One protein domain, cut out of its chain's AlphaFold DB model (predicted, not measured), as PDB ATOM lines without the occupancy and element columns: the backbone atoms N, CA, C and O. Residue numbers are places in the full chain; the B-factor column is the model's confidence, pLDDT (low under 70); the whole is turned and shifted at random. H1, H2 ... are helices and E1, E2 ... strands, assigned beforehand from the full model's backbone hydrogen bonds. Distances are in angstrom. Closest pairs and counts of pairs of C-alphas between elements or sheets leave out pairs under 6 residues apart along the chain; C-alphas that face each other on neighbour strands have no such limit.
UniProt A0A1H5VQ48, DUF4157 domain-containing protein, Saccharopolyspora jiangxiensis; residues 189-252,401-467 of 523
ATOM      1  N   THR A 189     142.489 170.041 151.481       92.31
ATOM      2  CA  THR A 189     142.820 170.209 152.894       92.31
ATOM      3  C   THR A 189     142.946 168.852 153.590       92.31
ATOM      4  O   THR A 189     142.298 167.874 153.213       92.31
ATOM      5  N   VAL A 190     143.712 168.792 154.687       93.50
ATOM      6  CA  VAL A 190     143.806 167.580 155.532       93.50
ATOM      7  C   VAL A 190     142.415 167.101 155.980       93.50
ATOM      8  O   VAL A 190     142.177 165.902 156.051       93.50
ATOM      9  N   ALA A 191     141.468 168.024 156.182       94.06
ATOM     10  CA  ALA A 191     140.070 167.724 156.495       94.06
ATOM     11  C   ALA A 191     139.360 166.921 155.387       94.06
ATOM     12  O   ALA A 191     138.629 165.968 155.663       94.06
ATOM     13  N   GLU A 192     139.580 167.291 154.124       94.38
ATOM     14  CA  GLU A 192     138.987 166.639 152.951       94.38
ATOM     15  C   GLU A 192     139.657 165.292 152.659       94.38
ATOM     16  O   GLU A 192     138.959 164.308 152.406       94.38
ATOM     17  N   LEU A 193     140.984 165.214 152.793       94.94
ATOM     18  CA  LEU A 193     141.734 163.957 152.721       94.94
ATOM     19  C   LEU A 193     141.270 162.969 153.806       94.94
ATOM     20  O   LEU A 193     140.974 161.811 153.510       94.94
ATOM     21  N   MET A 194     141.108 163.440 155.046       96.50
ATOM     22  CA  MET A 194     140.645 162.624 156.170       96.50
ATOM     23  C   MET A 194     139.197 162.159 155.976       96.50
ATOM     24  O   MET A 194     138.872 160.997 156.214       96.50
ATOM     25  N   LYS A 195     138.325 163.034 155.455       96.25
ATOM     26  CA  LYS A 195     136.960 162.680 155.038       96.25
ATOM     27  C   LYS A 195     136.958 161.582 153.966       96.25
ATOM     28  O   LYS A 195     136.106 160.697 154.035       96.25
ATOM     29  N   LYS A 196     137.875 161.609 152.989       96.12
ATOM     30  CA  LYS A 196     138.000 160.556 151.960       96.12
ATOM     31  C   LYS A 196     138.453 159.224 152.554       96.12
ATOM     32  O   LYS A 196     137.747 158.232 152.397       96.12
ATOM     33  N   GLU A 197     139.581 159.208 153.263       97.06
ATOM     34  CA  GLU A 197     140.137 157.979 153.848       97.06
ATOM     35  C   GLU A 197     139.143 157.336 154.842       97.06
ATOM     36  O   GLU A 197     138.897 156.130 154.773       97.06
ATOM     37  N   LEU A 198     138.462 158.117 155.690       98.06
ATOM     38  CA  LEU A 198     137.414 157.577 156.566       98.06
ATOM     39  C   LEU A 198     136.192 157.050 155.787       98.06
ATOM     40  O   LEU A 198     135.679 155.982 156.126       98.06
ATOM     41  N   ARG A 199     135.737 157.718 154.713       97.69
ATOM     42  CA  ARG A 199     134.634 157.203 153.869       97.69
ATOM     43  C   ARG A 199     134.959 155.859 153.220       97.69
ATOM     44  O   ARG A 199     134.075 155.013 153.138       97.69
ATOM     45  N   HIS A 200     136.205 155.637 152.797       96.12
ATOM     46  CA  HIS A 200     136.644 154.336 152.273       96.12
ATOM     47  C   HIS A 200     136.602 153.219 153.336       96.12
ATOM     48  O   HIS A 200     136.563 152.045 152.987       96.12
ATOM     49  N   ARG A 201     136.560 153.583 154.625       97.31
ATOM     50  CA  ARG A 201     136.458 152.689 155.792       97.31
ATOM     51  C   ARG A 201     135.039 152.675 156.393       97.31
ATOM     52  O   ARG A 201     134.865 152.475 157.591       97.31
ATOM     53  N   GLY A 202     134.021 152.956 155.574       96.06
ATOM     54  CA  GLY A 202     132.601 152.887 155.948       96.06
ATOM     55  C   GLY A 202     132.041 154.085 156.728       96.06
ATOM     56  O   GLY A 202     130.855 154.089 157.055       96.06
ATOM     57  N   TRP A 203     132.839 155.121 157.018       97.88
ATOM     58  CA  TRP A 203     132.365 156.263 157.807       97.88
ATOM     59  C   TRP A 203     131.412 157.175 157.022       97.88
ATOM     60  O   TRP A 203     131.676 157.577 155.884       97.88
ATOM     61  N   LYS A 204     130.325 157.584 157.679       95.81
ATOM     62  CA  LYS A 204     129.242 158.406 157.128       95.81
ATOM     63  C   LYS A 204     129.460 159.894 157.502       95.81
ATOM     64  O   LYS A 204     129.567 160.197 158.694       95.81
ATOM     65  N   PRO A 205     129.563 160.830 156.531       95.38
ATOM     66  CA  PRO A 205     129.717 162.268 156.787       95.38
ATOM     67  C   PRO A 205     128.368 162.981 156.979       95.38
ATOM     68  O   PRO A 205     127.443 162.771 156.196       95.38
ATOM     69  N   TYR A 206     128.285 163.900 157.944       92.38
ATOM     70  CA  TYR A 206     127.117 164.762 158.177       92.38
ATOM     71  C   TYR A 206     127.550 166.206 158.473       92.38
ATOM     72  O   TYR A 206     128.659 166.439 158.942       92.38
ATOM     73  N   GLY A 207     126.678 167.180 158.194       87.62
ATOM     74  CA  GLY A 207     126.982 168.610 158.346       87.62
ATOM     75  C   GLY A 207     127.683 169.245 157.134       87.62
ATOM     76  O   GLY A 207     128.087 168.569 156.185       87.62
ATOM     77  N   ALA A 208     127.795 170.575 157.162       82.94
ATOM     78  CA  ALA A 208     128.518 171.380 156.170       82.94
ATOM     79  C   ALA A 208     129.981 171.581 156.610       82.94
ATOM     80  O   ALA A 208     130.342 171.202 157.713       82.94
ATOM     81  N   THR A 209     130.843 172.207 155.803       74.94
ATOM     82  CA  THR A 209     132.306 172.251 156.050       74.94
ATOM     83  C   THR A 209     132.724 172.712 157.458       74.94
ATOM     84  O   THR A 209     133.667 172.158 158.013       74.94
ATOM     85  N   ARG A 210     132.018 173.679 158.070       76.00
ATOM     86  CA  ARG A 210     132.285 174.141 159.454       76.00
ATOM     87  C   ARG A 210     131.659 173.261 160.548       76.00
ATOM     88  O   ARG A 210     132.100 173.322 161.688       76.00
ATOM     89  N   THR A 211     130.650 172.459 160.217       84.12
ATOM     90  CA  THR A 211     129.895 171.585 161.137       84.12
ATOM     91  C   THR A 211     130.074 170.098 160.817       84.12
ATOM     92  O   THR A 211     129.290 169.269 161.274       84.12
ATOM     93  N   LEU A 212     131.092 169.760 160.020       92.81
ATOM     94  CA  LEU A 212     131.316 168.420 159.493       92.81
ATOM     95  C   LEU A 212     131.685 167.453 160.619       92.81
ATOM     96  O   LEU A 212     132.703 167.622 161.291       92.81
ATOM     97  N   THR A 213     130.893 166.396 160.756       95.38
ATOM     98  CA  THR A 213     131.172 165.246 161.611       95.38
ATOM     99  C   THR A 213     131.217 163.966 160.786       95.38
ATOM    100  O   THR A 213     130.439 163.759 159.853       95.38
ATOM    101  N   MET A 214     132.147 163.086 161.139       97.44
ATOM    102  CA  MET A 214     132.262 161.731 160.617       97.44
ATOM    103  C   MET A 214     131.782 160.758 161.693       97.44
ATOM    104  O   MET A 214     132.183 160.861 162.854       97.44
ATOM    105  N   HIS A 215     130.940 159.809 161.295       97.06
ATOM    106  CA  HIS A 215     130.355 158.806 162.181       97.06
ATOM    107  C   HIS A 215     130.632 157.397 161.661       97.06
ATOM    108  O   HIS A 215     130.578 157.158 160.454       97.06
ATOM    109  N   TYR A 216     130.881 156.466 162.575       97.25
ATOM    110  CA  TYR A 216     130.901 155.032 162.301       97.25
ATOM    111  C   TYR A 216     129.763 154.406 163.101       97.25
ATOM    112  O   TYR A 216     129.721 154.592 164.320       97.25
ATOM    113  N   THR A 217     128.834 153.724 162.430       94.88
ATOM    114  CA  THR A 217     127.684 153.096 163.092       94.88
ATOM    115  C   THR A 217     127.510 151.637 162.699       94.88
ATOM    116  O   THR A 217     127.644 151.293 161.523       94.88
ATOM    117  N   VAL A 218     127.226 150.808 163.703       92.88
ATOM    118  CA  VAL A 218     126.927 149.377 163.616       92.88
ATOM    119  C   VAL A 218     125.409 149.224 163.580       92.88
ATOM    120  O   VAL A 218     124.715 149.728 164.462       92.88
ATOM    121  N   ASN A 219     124.881 148.587 162.536       88.88
ATOM    122  CA  ASN A 219     123.448 148.312 162.436       88.88
ATOM    123  C   ASN A 219     123.044 147.329 163.546       88.88
ATOM    124  O   ASN A 219     123.772 146.367 163.773       88.88
ATOM    125  N   ALA A 220     121.891 147.539 164.183       85.94
ATOM    126  CA  ALA A 220     121.311 146.543 165.085       85.94
ATOM    127  C   ALA A 220     120.856 145.288 164.309       85.94
ATOM    128  O   ALA A 220     120.683 145.349 163.091       85.94
ATOM    129  N   GLU A 221     120.596 144.176 165.005       88.06
ATOM    130  CA  GLU A 221     120.085 142.935 164.391       88.06
ATOM    131  C   GLU A 221     118.760 143.156 163.635       88.06
ATOM    132  O   GLU A 221     118.596 142.672 162.515       88.06
ATOM    133  N   ASN A 222     117.856 143.972 164.196       85.94
ATOM    134  CA  ASN A 222     116.649 144.456 163.520       85.94
ATOM    135  C   ASN A 222     116.621 146.002 163.450       85.94
ATOM    136  O   ASN A 222     116.017 146.660 164.305       85.94
ATOM    137  N   PRO A 223     117.229 146.626 162.419       83.50
ATOM    138  CA  PRO A 223     117.304 148.085 162.308       83.50
ATOM    139  C   PRO A 223     115.936 148.769 162.214       83.50
ATOM    140  O   PRO A 223     115.788 149.915 162.633       83.50
ATOM    141  N   ALA A 224     114.928 148.085 161.661       80.56
ATOM    142  CA  ALA A 224     113.580 148.624 161.478       80.56
ATOM    143  C   ALA A 224     112.735 148.603 162.765       80.56
ATOM    144  O   ALA A 224     111.689 149.251 162.822       80.56
ATOM    145  N   GLU A 225     113.168 147.855 163.779       79.88
ATOM    146  CA  GLU A 225     112.563 147.798 165.109       79.88
ATOM    147  C   GLU A 225     113.275 148.754 166.062       79.88
ATOM    148  O   GLU A 225     112.629 149.666 166.574       79.88
ATOM    149  N   ALA A 226     114.608 148.679 166.143       77.50
ATOM    150  CA  ALA A 226     115.423 149.635 166.894       77.50
ATOM    151  C   ALA A 226     115.101 151.097 166.512       77.50
ATOM    152  O   ALA A 226     114.800 151.916 167.379       77.50
ATOM    153  N   ALA A 227     114.988 151.419 165.214       77.56
ATOM    154  CA  ALA A 227     114.618 152.769 164.767       77.56
ATOM    155  C   ALA A 227     113.226 153.253 165.242       77.56
ATOM    156  O   ALA A 227     112.976 154.463 165.249       77.56
ATOM    157  N   LYS A 228     112.313 152.346 165.631       75.50
ATOM    158  CA  LYS A 228     111.022 152.685 166.260       75.50
ATOM    159  C   LYS A 228     111.196 152.904 167.765       75.50
ATOM    160  O   LYS A 228     110.704 153.907 168.285       75.50
ATOM    161  N   GLU A 229     111.900 151.999 168.444       71.81
ATOM    162  CA  GLU A 229     112.143 152.046 169.895       71.81
ATOM    163  C   GLU A 229     112.946 153.277 170.327       71.81
ATOM    164  O   GLU A 229     112.610 153.933 171.315       71.81
ATOM    165  N   GLU A 230     113.972 153.642 169.553       70.81
ATOM    166  CA  GLU A 230     114.825 154.802 169.824       70.81
ATOM    167  C   GLU A 230     114.042 156.132 169.853       70.81
ATOM    168  O   GLU A 230     114.517 157.120 170.422       70.81
ATOM    169  N   ASN A 231     112.857 156.175 169.222       66.69
ATOM    170  CA  ASN A 231     111.947 157.327 169.152       66.69
ATOM    171  C   ASN A 231     112.663 158.633 168.724       66.69
ATOM    172  O   ASN A 231     112.429 159.724 169.260       66.69
ATOM    173  N   LEU A 232     113.589 158.524 167.759       68.12
ATOM    174  CA  LEU A 232     114.426 159.635 167.302       68.12
ATOM    175  C   LEU A 232     113.634 160.654 166.485       68.12
ATOM    176  O   LEU A 232     113.576 160.596 165.256       68.12
ATOM    177  N   LYS A 233     113.090 161.656 167.175       56.19
ATOM    178  CA  LYS A 233     112.392 162.771 166.530       56.19
ATOM    179  C   LYS A 233     113.311 163.462 165.490       56.19
ATOM    180  O   LYS A 233     114.473 163.757 165.795       56.19
ATOM    181  N   PRO A 234     112.829 163.652 164.245       58.34
ATOM    182  CA  PRO A 234     113.655 164.012 163.088       58.34
ATOM    183  C   PRO A 234     114.158 165.471 163.125       58.34
ATOM    184  O   PRO A 234     113.677 166.264 163.933       58.34
ATOM    185  N   PRO A 235     115.103 165.871 162.241       52.38
ATOM    186  CA  PRO A 235     115.686 165.084 161.142       52.38
ATOM    187  C   PRO A 235     117.137 164.625 161.364       52.38
ATOM    188  O   PRO A 235     117.605 163.723 160.674       52.38
ATOM    189  N   GLY A 236     117.874 165.240 162.296       68.56
ATOM    190  CA  GLY A 236     119.331 165.084 162.378       68.56
ATOM    191  C   GLY A 236     119.796 163.713 162.877       68.56
ATOM    192  O   GLY A 236     120.538 163.022 162.186       68.56
ATOM    193  N   ARG A 237     119.388 163.320 164.092       76.19
ATOM    194  CA  ARG A 237     119.961 162.146 164.782       76.19
ATOM    195  C   ARG A 237     119.487 160.815 164.199       76.19
ATOM    196  O   ARG A 237     120.320 159.933 164.018       76.19
ATOM    197  N   ALA A 238     118.209 160.712 163.826       79.88
ATOM    198  CA  ALA A 238     117.646 159.535 163.154       79.88
ATOM    199  C   ALA A 238     118.431 159.157 161.888       79.88
ATOM    200  O   ALA A 238     118.764 157.997 161.683       79.88
ATOM    201  N   LYS A 239     118.836 160.148 161.084       84.19
ATOM    202  CA  LYS A 239     119.606 159.923 159.850       84.19
ATOM    203  C   LYS A 239     121.037 159.405 160.088       84.19
ATOM    204  O   LYS A 239     121.690 158.991 159.131       84.19
ATOM    205  N   ILE A 240     121.547 159.472 161.320       88.31
ATOM    206  CA  ILE A 240     122.912 159.065 161.699       88.31
ATOM    207  C   ILE A 240     122.903 157.717 162.431       88.31
ATOM    208  O   ILE A 240     123.719 156.847 162.120       88.31
ATOM    209  N   TYR A 241     121.996 157.580 163.402       89.25
ATOM    210  CA  TYR A 241     121.985 156.502 164.395       89.25
ATOM    211  C   TYR A 241     120.704 155.654 164.398       89.25
ATOM    212  O   TYR A 241     120.657 154.686 165.144       89.25
ATOM    213  N   GLY A 242     119.693 155.987 163.589       86.00
ATOM    214  CA  GLY A 242     118.446 155.221 163.525       86.00
ATOM    215  C   GLY A 242     118.682 153.781 163.079       86.00
ATOM    216  O   GLY A 242     119.217 153.565 161.989       86.00
ATOM    217  N   GLY A 243     118.281 152.814 163.902       84.38
ATOM    218  CA  GLY A 243     118.478 151.388 163.655       84.38
ATOM    219  C   GLY A 243     119.897 150.907 163.965       84.38
ATOM    220  O   GLY A 243     120.392 149.998 163.293       84.38
ATOM    221  N   SER A 244     120.585 151.539 164.924       89.38
ATOM    222  CA  SER A 244     121.984 151.237 165.257       89.38
ATOM    223  C   SER A 244     122.211 151.029 166.750       89.38
ATOM    224  O   SER A 244     121.667 151.744 167.585       89.38
ATOM    225  N   GLU A 245     123.144 150.142 167.090       89.81
ATOM    226  CA  GLU A 245     123.578 149.870 168.474       89.81
ATOM    227  C   GLU A 245     124.262 151.082 169.146       89.81
ATOM    228  O   GLU A 245     124.671 151.057 170.310       89.81
ATOM    229  N   ASN A 246     124.428 152.174 168.396       92.50
ATOM    230  CA  ASN A 246     125.156 153.363 168.798       92.50
ATOM    231  C   ASN A 246     124.296 154.450 169.455       92.50
ATOM    232  O   ASN A 246     124.841 155.437 169.976       92.50
ATOM    233  N   THR A 247     122.976 154.285 169.477       87.50
ATOM    234  CA  THR A 247     122.120 155.023 170.404       87.50
ATOM    235  C   THR A 247     122.223 154.439 171.802       87.50
ATOM    236  O   THR A 247     122.085 153.237 171.994       87.50
ATOM    237  N   VAL A 248     122.429 155.291 172.805       82.31
ATOM    238  CA  VAL A 248     122.466 154.862 174.208       82.31
ATOM    239  C   VAL A 248     121.620 155.788 175.083       82.31
ATOM    240  O   VAL A 248     121.537 156.986 174.788       82.31
ATOM    241  N   PRO A 249     121.028 155.292 176.184       77.50
ATOM    242  CA  PRO A 249     120.335 156.145 177.146       77.50
ATOM    243  C   PRO A 249     121.264 157.224 177.748       77.50
ATOM    244  O   PRO A 249     122.496 157.202 177.564       77.50
ATOM    245  N   PRO A 250     120.715 158.206 178.485       75.56
ATOM    246  CA  PRO A 250     121.525 159.141 179.253       75.56
ATOM    247  C   PRO A 250     122.281 158.356 180.334       75.56
ATOM    248  O   PRO A 250     121.667 157.638 181.118       75.56
ATOM    249  N   LYS A 251     123.618 158.459 180.381       77.06
ATOM    250  CA  LYS A 251     124.409 157.743 181.397       77.06
ATOM    251  C   LYS A 251     124.005 158.233 182.792       77.06
ATOM    252  O   LYS A 251     124.151 159.420 183.083       77.06
ATOM    253  N   SER A 252     123.521 157.322 183.636       81.31
ATOM    254  CA  SER A 252     123.359 157.578 185.068       81.31
ATOM    255  C   SER A 252     124.727 157.634 185.750       81.31
ATOM    256  O   SER A 252     125.662 156.938 185.354       81.31
ATOM    257  N   LYS A 401     130.988 167.849 177.751       90.69
ATOM    258  CA  LYS A 401     130.942 167.010 176.538       90.69
ATOM    259  C   LYS A 401     131.455 165.581 176.782       90.69
ATOM    260  O   LYS A 401     132.046 165.276 177.812       90.69
ATOM    261  N   ARG A 402     131.162 164.691 175.827       89.44
ATOM    262  CA  ARG A 402     131.694 163.318 175.705       89.44
ATOM    263  C   ARG A 402     133.011 163.370 174.912       89.44
ATOM    264  O   ARG A 402     133.031 164.142 173.949       89.44
ATOM    265  N   PRO A 403     134.015 162.520 175.212       92.62
ATOM    266  CA  PRO A 403     135.238 162.447 174.421       92.62
ATOM    267  C   PRO A 403     134.958 162.321 172.923       92.62
ATOM    268  O   PRO A 403     134.207 161.439 172.491       92.62
ATOM    269  N   CYS A 404     135.543 163.204 172.115       94.62
ATOM    270  CA  CYS A 404     135.499 163.059 170.660       94.62
ATOM    271  C   CYS A 404     136.391 161.888 170.222       94.62
ATOM    272  O   CYS A 404     137.246 161.439 170.981       94.62
ATOM    273  N   VAL A 405     136.245 161.405 168.986       97.19
ATOM    274  CA  VAL A 405     137.096 160.309 168.474       97.19
ATOM    275  C   VAL A 405     138.595 160.622 168.578       97.19
ATOM    276  O   VAL A 405     139.364 159.723 168.894       97.19
ATOM    277  N   ALA A 406     139.017 161.877 168.383       95.81
ATOM    278  CA  ALA A 406     140.422 162.255 168.538       95.81
ATOM    279  C   ALA A 406     140.898 162.069 169.993       95.81
ATOM    280  O   ALA A 406     141.897 161.402 170.236       95.81
ATOM    281  N   CYS A 407     140.145 162.555 170.983       95.88
ATOM    282  CA  CYS A 407     140.494 162.359 172.394       95.88
ATOM    283  C   CYS A 407     140.317 160.903 172.857       95.88
ATOM    284  O   CYS A 407     141.046 160.444 173.731       95.88
ATOM    285  N   TYR A 408     139.410 160.140 172.239       96.56
ATOM    286  CA  TYR A 408     139.311 158.696 172.450       96.56
ATOM    287  C   TYR A 408     140.557 157.954 171.954       96.56
ATOM    288  O   TYR A 408     141.043 157.063 172.642       96.56
ATOM    289  N   VAL A 409     141.100 158.338 170.796       95.31
ATOM    290  CA  VAL A 409     142.336 157.758 170.252       95.31
ATOM    291  C   VAL A 409     143.568 158.153 171.073       95.31
ATOM    292  O   VAL A 409     144.407 157.297 171.334       95.31
ATOM    293  N   ASP A 410     143.647 159.396 171.543       94.62
ATOM    294  CA  ASP A 410     144.765 159.878 172.369       94.62
ATOM    295  C   ASP A 410     144.753 159.288 173.793       94.62
ATOM    296  O   ASP A 410     145.769 158.819 174.304       94.62
ATOM    297  N   LEU A 411     143.586 159.284 174.447       94.56
ATOM    298  CA  LEU A 411     143.469 158.962 175.871       94.56
ATOM    299  C   LEU A 411     142.785 157.618 176.124       94.56
ATOM    300  O   LEU A 411     143.322 156.800 176.867       94.56
ATOM    301  N   PHE A 412     141.629 157.354 175.515       93.94
ATOM    302  CA  PHE A 412     140.684 156.332 175.989       93.94
ATOM    303  C   PHE A 412     140.662 155.003 175.205       93.94
ATOM    304  O   PHE A 412     139.765 154.188 175.433       93.94
ATOM    305  N   GLN A 413     141.625 154.731 174.315       90.00
ATOM    306  CA  GLN A 413     141.685 153.447 173.599       90.00
ATOM    307  C   GLN A 413     141.710 152.261 174.574       90.00
ATOM    308  O   GLN A 413     142.605 152.157 175.412       90.00
ATOM    309  N   GLY A 414     140.728 151.364 174.442       82.44
ATOM    310  CA  GLY A 414     140.583 150.181 175.297       82.44
ATOM    311  C   GLY A 414     140.001 150.450 176.692       82.44
ATOM    312  O   GLY A 414     139.815 149.500 177.446       82.44
ATOM    313  N   ALA A 415     139.681 151.699 177.044       86.31
ATOM    314  CA  ALA A 415     139.094 152.028 178.341       86.31
ATOM    315  C   ALA A 415     137.636 151.518 178.432       86.31
ATOM    316  O   ALA A 415     136.796 151.931 177.620       86.31
ATOM    317  N   PRO A 416     137.295 150.644 179.401       81.38
ATOM    318  CA  PRO A 416     135.964 150.052 179.491       81.38
ATOM    319  C   PRO A 416     134.895 151.110 179.791       81.38
ATOM    320  O   PRO A 416     135.097 152.042 180.567       81.38
ATOM    321  N   GLY A 417     133.729 150.984 179.154       82.12
ATOM    322  CA  GLY A 417     132.594 151.890 179.369       82.12
ATOM    323  C   GLY A 417     132.767 153.322 178.836       82.12
ATOM    324  O   GLY A 417     131.831 154.123 178.969       82.12
ATOM    325  N   ILE A 418     133.900 153.661 178.205       88.00
ATOM    326  CA  ILE A 418     134.078 154.929 177.489       88.00
ATOM    327  C   ILE A 418     133.586 154.769 176.049       88.00
ATOM    328  O   ILE A 418     134.174 154.058 175.240       88.00
ATOM    329  N   ARG A 419     132.493 155.464 175.726       90.94
ATOM    330  CA  ARG A 419     131.884 155.490 174.391       90.94
ATOM    331  C   ARG A 419     132.255 156.801 173.681       90.94
ATOM    332  O   ARG A 419     131.858 157.855 174.189       90.94
ATOM    333  N   PRO A 420     132.985 156.775 172.549       94.56
ATOM    334  CA  PRO A 420     133.383 157.983 171.827       94.56
ATOM    335  C   PRO A 420     132.188 158.682 171.171       94.56
ATOM    336  O   PRO A 420     131.189 158.056 170.817       94.56
ATOM    337  N   GLY A 421     132.282 160.002 171.011       93.75
ATOM    338  CA  GLY A 421     131.367 160.797 170.187       93.75
ATOM    339  C   GLY A 421     131.674 160.665 168.686       93.75
ATOM    340  O   GLY A 421     132.305 159.696 168.273       93.75
ATOM    341  N   PRO A 422     131.263 161.637 167.852       95.44
ATOM    342  CA  PRO A 422     131.721 161.734 166.466       95.44
ATOM    343  C   PRO A 422     133.233 161.993 166.355       95.44
ATOM    344  O   PRO A 422     133.896 162.414 167.311       95.44
ATOM    345  N   TYR A 423     133.761 161.830 165.142       97.50
ATOM    346  CA  TYR A 423     135.026 162.443 164.743       97.50
ATOM    347  C   TYR A 423     134.771 163.778 164.040       97.50
ATOM    348  O   TYR A 423     133.924 163.870 163.152       97.50
ATOM    349  N   TRP A 424     135.536 164.804 164.400       95.44
ATOM    350  CA  TRP A 424     135.553 166.088 163.704       95.44
ATOM    351  C   TRP A 424     136.857 166.170 162.892       95.44
ATOM    352  O   TRP A 424     137.929 166.262 163.491       95.44
ATOM    353  N   PRO A 425     136.815 166.159 161.547       95.06
ATOM    354  CA  PRO A 425     137.996 166.262 160.691       95.06
ATOM    355  C   PRO A 425     138.461 167.725 160.561       95.06
ATOM    356  O   PRO A 425     138.704 168.205 159.463       95.06
ATOM    357  N   SER A 426     138.506 168.486 161.658       92.94
ATOM    358  CA  SER A 426     138.944 169.888 161.657       92.94
ATOM    359  C   SER A 426     140.319 170.020 162.309       92.94
ATOM    360  O   SER A 426     140.652 169.265 163.223       92.94
ATOM    361  N   LYS A 427     141.118 171.017 161.896       92.25
ATOM    362  CA  LYS A 427     142.422 171.278 162.538       92.25
ATOM    363  C   LYS A 427     142.269 171.540 164.044       92.25
ATOM    364  O   LYS A 427     143.110 171.092 164.807       92.25
ATOM    365  N   ALA A 428     141.183 172.197 164.462       90.38
ATOM    366  CA  ALA A 428     140.884 172.477 165.868       90.38
ATOM    367  C   ALA A 428     140.659 171.198 166.700       90.38
ATOM    368  O   ALA A 428     141.230 171.058 167.775       90.38
ATOM    369  N   ALA A 429     139.899 170.227 166.182       92.12
ATOM    370  CA  ALA A 429     139.642 168.968 166.889       92.12
ATOM    371  C   ALA A 429     140.840 167.996 166.896       92.12
ATOM    372  O   ALA A 429     140.846 167.027 167.651       92.12
ATOM    373  N   ASN A 430     141.852 168.255 166.059       95.12
ATOM    374  CA  ASN A 430     143.066 167.445 165.914       95.12
ATOM    375  C   ASN A 430     144.330 168.232 166.320       95.12
ATOM    376  O   ASN A 430     145.434 167.919 165.882       95.12
ATOM    377  N   VAL A 431     144.186 169.272 167.152       93.69
ATOM    378  CA  VAL A 431     145.320 170.012 167.726       93.69
ATOM    379  C   VAL A 431     146.236 169.049 168.488       93.69
ATOM    380  O   VAL A 431     145.763 168.318 169.352       93.69
ATOM    381  N   GLY A 432     147.539 169.045 168.194       88.38
ATOM    382  CA  GLY A 432     148.480 168.100 168.811       88.38
ATOM    383  C   GLY A 432     148.273 166.653 168.349       88.38
ATOM    384  O   GLY A 432     148.243 165.748 169.178       88.38
ATOM    385  N   PHE A 433     148.059 166.458 167.046       91.81
ATOM    386  CA  PHE A 433     148.235 165.191 166.332       91.81
ATOM    387  C   PHE A 433     149.178 165.443 165.150       91.81
ATOM    388  O   PHE A 433     148.758 166.013 164.145       91.81
ATOM    389  N   ASP A 434     150.433 165.005 165.227       87.94
ATOM    390  CA  ASP A 434     151.424 165.280 164.168       87.94
ATOM    391  C   ASP A 434     151.094 164.539 162.857       87.94
ATOM    392  O   ASP A 434     151.312 165.036 161.747       87.94
ATOM    393  N   ASN A 435     150.429 163.386 162.981       89.69
ATOM    394  CA  ASN A 435     149.867 162.637 161.859       89.69
ATOM    395  C   ASN A 435     148.624 163.303 161.227       89.69
ATOM    396  O   ASN A 435     148.148 162.831 160.194       89.69
ATOM    397  N   TYR A 436     148.108 164.414 161.775       94.75
ATOM    398  CA  TYR A 436     147.081 165.240 161.124       94.75
ATOM    399  C   TYR A 436     147.719 166.153 160.056       94.75
ATOM    400  O   TYR A 436     147.686 167.385 160.108       94.75
ATOM    401  N   SER A 437     148.327 165.518 159.057       93.38
ATOM    402  CA  SER A 437     149.077 166.140 157.963       93.38
ATOM    403  C   SER A 437     148.771 165.435 156.633       93.38
ATOM    404  O   SER A 437     148.288 164.301 156.651       93.38
ATOM    405  N   PRO A 438     149.048 166.044 155.460       90.06
ATOM    406  CA  PRO A 438     148.752 165.419 154.163       90.06
ATOM    407  C   PRO A 438     149.421 164.052 153.951       90.06
ATOM    408  O   PRO A 438     148.892 163.227 153.215       90.06
ATOM    409  N   LEU A 439     150.558 163.806 154.614       88.56
ATOM    410  CA  LEU A 439     151.281 162.533 154.575       88.56
ATOM    411  C   LEU A 439     150.780 161.546 155.648       88.56
ATOM    412  O   LEU A 439     150.608 160.364 155.360       88.56
ATOM    413  N   GLY A 440     150.506 162.021 156.871       92.31
ATOM    414  CA  GLY A 440     150.060 161.176 157.989       92.31
ATOM    415  C   GLY A 440     148.589 160.743 157.928       92.31
ATOM    416  O   GLY A 440     148.220 159.744 158.548       92.31
ATOM    417  N   VAL A 441     147.753 161.442 157.150       94.00
ATOM    418  CA  VAL A 441     146.285 161.294 157.139       94.00
ATOM    419  C   VAL A 441     145.789 159.857 156.937       94.00
ATOM    420  O   VAL A 441     144.817 159.456 157.575       94.00
ATOM    421  N   ARG A 442     146.466 159.045 156.112       94.50
ATOM    422  CA  ARG A 442     146.102 157.630 155.922       94.50
ATOM    423  C   ARG A 442     146.354 156.805 157.183       94.50
ATOM    424  O   ARG A 442     145.454 156.102 157.627       94.50
ATOM    425  N   ALA A 443     147.544 156.925 157.771       95.00
ATOM    426  CA  ALA A 443     147.905 156.199 158.986       95.00
ATOM    427  C   ALA A 443     146.992 156.585 160.163       95.00
ATOM    428  O   ALA A 443     146.522 155.707 160.885       95.00
ATOM    429  N   LEU A 444     146.664 157.877 160.287       96.12
ATOM    430  CA  LEU A 444     145.718 158.390 161.279       96.12
ATOM    431  C   LEU A 444     144.283 157.880 161.039       96.12
ATOM    432  O   LEU A 444     143.593 157.524 161.991       96.12
ATOM    433  N   ALA A 445     143.827 157.789 159.783       97.75
ATOM    434  CA  ALA A 445     142.525 157.204 159.443       97.75
ATOM    435  C   ALA A 445     142.459 155.695 159.733       97.75
ATOM    436  O   ALA A 445     141.432 155.205 160.204       97.75
ATOM    437  N   ASP A 446     143.550 154.965 159.487       97.19
ATOM    438  CA  ASP A 446     143.683 153.547 159.826       97.19
ATOM    439  C   ASP A 446     143.718 153.309 161.343       97.19
ATOM    440  O   ASP A 446     143.104 152.361 161.835       97.19
ATOM    441  N   GLU A 447     144.388 154.176 162.105       96.38
ATOM    442  CA  GLU A 447     144.366 154.138 163.568       96.38
ATOM    443  C   GLU A 447     142.966 154.422 164.122       96.38
ATOM    444  O   GLU A 447     142.424 153.586 164.849       96.38
ATOM    445  N   ILE A 448     142.356 155.546 163.728       97.62
ATOM    446  CA  ILE A 448     141.000 155.931 164.138       97.62
ATOM    447  C   ILE A 448     139.993 154.830 163.804       97.62
ATOM    448  O   ILE A 448     139.185 154.465 164.654       97.62
ATOM    449  N   HIS A 449     140.047 154.250 162.603       98.00
ATOM    450  CA  HIS A 449     139.134 153.171 162.240       98.00
ATOM    451  C   HIS A 449     139.329 151.931 163.126       98.00
ATOM    452  O   HIS A 449     138.350 151.453 163.694       98.00
ATOM    453  N   ARG A 450     140.567 151.454 163.339       96.81
ATOM    454  CA  ARG A 450     140.831 150.308 164.235       96.81
ATOM    455  C   ARG A 450     140.395 150.574 165.678       96.81
ATOM    456  O   ARG A 450     139.826 149.688 166.311       96.81
ATOM    457  N   ALA A 451     140.660 151.768 166.204       96.44
ATOM    458  CA  ALA A 451     140.286 152.146 167.564       96.44
ATOM    459  C   ALA A 451     138.764 152.186 167.753       96.44
ATOM    460  O   ALA A 451     138.252 151.695 168.756       96.44
ATOM    461  N   ILE A 452     138.042 152.733 166.773       97.19
ATOM    462  CA  ILE A 452     136.597 152.954 166.860       97.19
ATOM    463  C   ILE A 452     135.789 151.703 166.497       97.19
ATOM    464  O   ILE A 452     134.746 151.483 167.102       97.19
ATOM    465  N   VAL A 453     136.294 150.823 165.625       95.56
ATOM    466  CA  VAL A 453     135.727 149.471 165.444       95.56
ATOM    467  C   VAL A 453     135.788 148.688 166.759       95.56
ATOM    468  O   VAL A 453     134.767 148.160 167.190       95.56
ATOM    469  N   ARG A 454     136.931 148.694 167.466       94.19
ATOM    470  CA  ARG A 454     137.046 148.072 168.804       94.19
ATOM    471  C   ARG A 454     136.138 148.708 169.863       94.19
ATOM    472  O   ARG A 454     135.784 148.038 170.823       94.19
ATOM    473  N   ALA A 455     135.772 149.979 169.705       93.75
ATOM    474  CA  ALA A 455     134.853 150.674 170.606       93.75
ATOM    475  C   ALA A 455     133.365 150.375 170.325       93.75
ATOM    476  O   ALA A 455     132.509 150.876 171.052       93.75
ATOM    477  N   GLY A 456     133.041 149.617 169.269       94.12
ATOM    478  CA  GLY A 456     131.666 149.414 168.798       94.12
ATOM    479  C   GLY A 456     131.098 150.593 167.994       94.12
ATOM    480  O   GLY A 456     129.896 150.654 167.767       94.12
ATOM    481  N   GLY A 457     131.932 151.544 167.560       95.62
ATOM    482  CA  GLY A 457     131.538 152.708 166.760       95.62
ATOM    483  C   GLY A 457     131.524 154.042 167.511       95.62
ATOM    484  O   GLY A 457     132.123 154.201 168.572       95.62
ATOM    485  N   THR A 458     130.875 155.043 166.914       96.31
ATOM    486  CA  THR A 458     130.662 156.388 167.486       96.31
ATOM    487  C   THR A 458     129.256 156.483 168.064       96.31
ATOM    488  O   THR A 458     128.334 156.047 167.392       96.31
ATOM    489  N   PHE A 459     129.053 157.073 169.247       92.56
ATOM    490  CA  PHE A 459     127.790 156.973 169.999       92.56
ATOM    491  C   PHE A 459     127.098 158.313 170.279       92.56
ATOM    492  O   PHE A 459     127.730 159.289 170.707       92.56
ATOM    493  N   ALA A 460     125.763 158.320 170.224       87.50
ATOM    494  CA  ALA A 460     124.917 159.408 170.723       87.50
ATOM    495  C   ALA A 460     124.155 158.998 171.988       87.50
ATOM    496  O   ALA A 460     123.544 157.938 172.035       87.50
ATOM    497  N   SER A 461     124.156 159.863 173.011       79.38
ATOM    498  CA  SER A 461     123.184 159.732 174.103       79.38
ATOM    499  C   SER A 461     121.870 160.405 173.720       79.38
ATOM    500  O   SER A 461     121.859 161.553 173.258       79.38
ATOM    501  N   ILE A 462     120.779 159.678 173.923       70.81
ATOM    502  CA  ILE A 462     119.417 160.064 173.562       70.81
ATOM    503  C   ILE A 462     118.498 159.859 174.770       70.81
ATOM    504  O   ILE A 462     118.777 159.020 175.622       70.81
ATOM    505  N   GLN A 463     117.420 160.635 174.869       61.38
ATOM    506  CA  GLN A 463     116.342 160.336 175.811       61.38
ATOM    507  C   GLN A 463     115.398 159.354 175.121       61.38
ATOM    508  O   GLN A 463     114.617 159.762 174.264       61.38
ATOM    509  N   LEU A 464     115.506 158.073 175.476       55.06
ATOM    510  CA  LEU A 464     114.578 157.037 175.032       55.06
ATOM    511  C   LEU A 464     113.188 157.344 175.600       55.06
ATOM    512  O   LEU A 464     112.934 157.134 176.783       55.06
ATOM    513  N   GLN A 465     112.287 157.858 174.763       50.50
ATOM    514  CA  GLN A 465     110.870 157.980 175.106       50.50
ATOM    515  C   GLN A 465     110.180 156.637 174.837       50.50
ATOM    516  O   GLN A 465     109.416 156.511 173.875       50.50
ATOM    517  N   CYS A 466     110.488 155.638 175.676       37.53
ATOM    518  CA  CYS A 466     109.793 154.348 175.672       37.53
ATOM    519  C   CYS A 466     108.292 154.557 176.004       37.53
ATOM    520  O   CYS A 466     107.950 155.564 176.635       37.53
ATOM    521  N   PRO A 467     107.381 153.653 175.590       39.34
ATOM    522  CA  PRO A 467     105.938 153.819 175.786       39.34
ATOM    523  C   PRO A 467     105.505 154.117 177.229       39.34
ATOM    524  O   PRO A 467     104.623 154.953 177.423       39.34
TER     525      PRO A 467
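This is residues 189 to 252 and 401 to 467 of the 523 residues of the protein "DUF4157 domain-containing protein" of Saccharopolyspora jiangxiensis (UniProt A0A1H5VQ48). Little regular structure: a loop-rich body in which H5 packs on H1 and H4 near the small hairpin E1-E2, with H2 and H3 loosely placed toward the other end. The 131 printed residues hold H1 E1 E2 H2 H3 H4 H5, mostly helix, with 50 residues in named elements. It is compact, radius of gyration of the C-alphas 14.8 A, spanning 50 by 30 by 25 A.

H1, residues 190 to 200, touches H5, residues 441 to 454, at a steep tilt of 48 degrees; their closest C-alphas, Met 194 and Val 441, are 5.9 A apart. E1, residues 204 to 206, and E2, residues 213 to 215, form an antiparallel hairpin; N 204 and O 215 are within hydrogen-bond range, 2.8 A. H2, residues 223 to 229, and H3, residues 238 to 241, are close but not clearly touching; C-alphas 227 and 238 are closest, 7.6 A. H4, residues 405 to 412, touches H5 at residues 447 to 452 alone; C-alphas 409 and 448 are closest, 6.5 A. Each O i to N i+4 pair is within hydrogen-bond range in H1, H4 and H5, and 2 of 3 in H2; H3 is too short.

H1 begins at C-alpha 190 (143.806, 167.580, 155.532); H5, 19.9 A long, ends at C-alpha 454 (137.046, 148.072, 168.804).

Residues 253 to 400 are cut out, a 14.8 A gap between C-alphas 252 and 401. H4 to H5 is a long link. Residues 231 to 236 and 463 to 467 are under pLDDT 70.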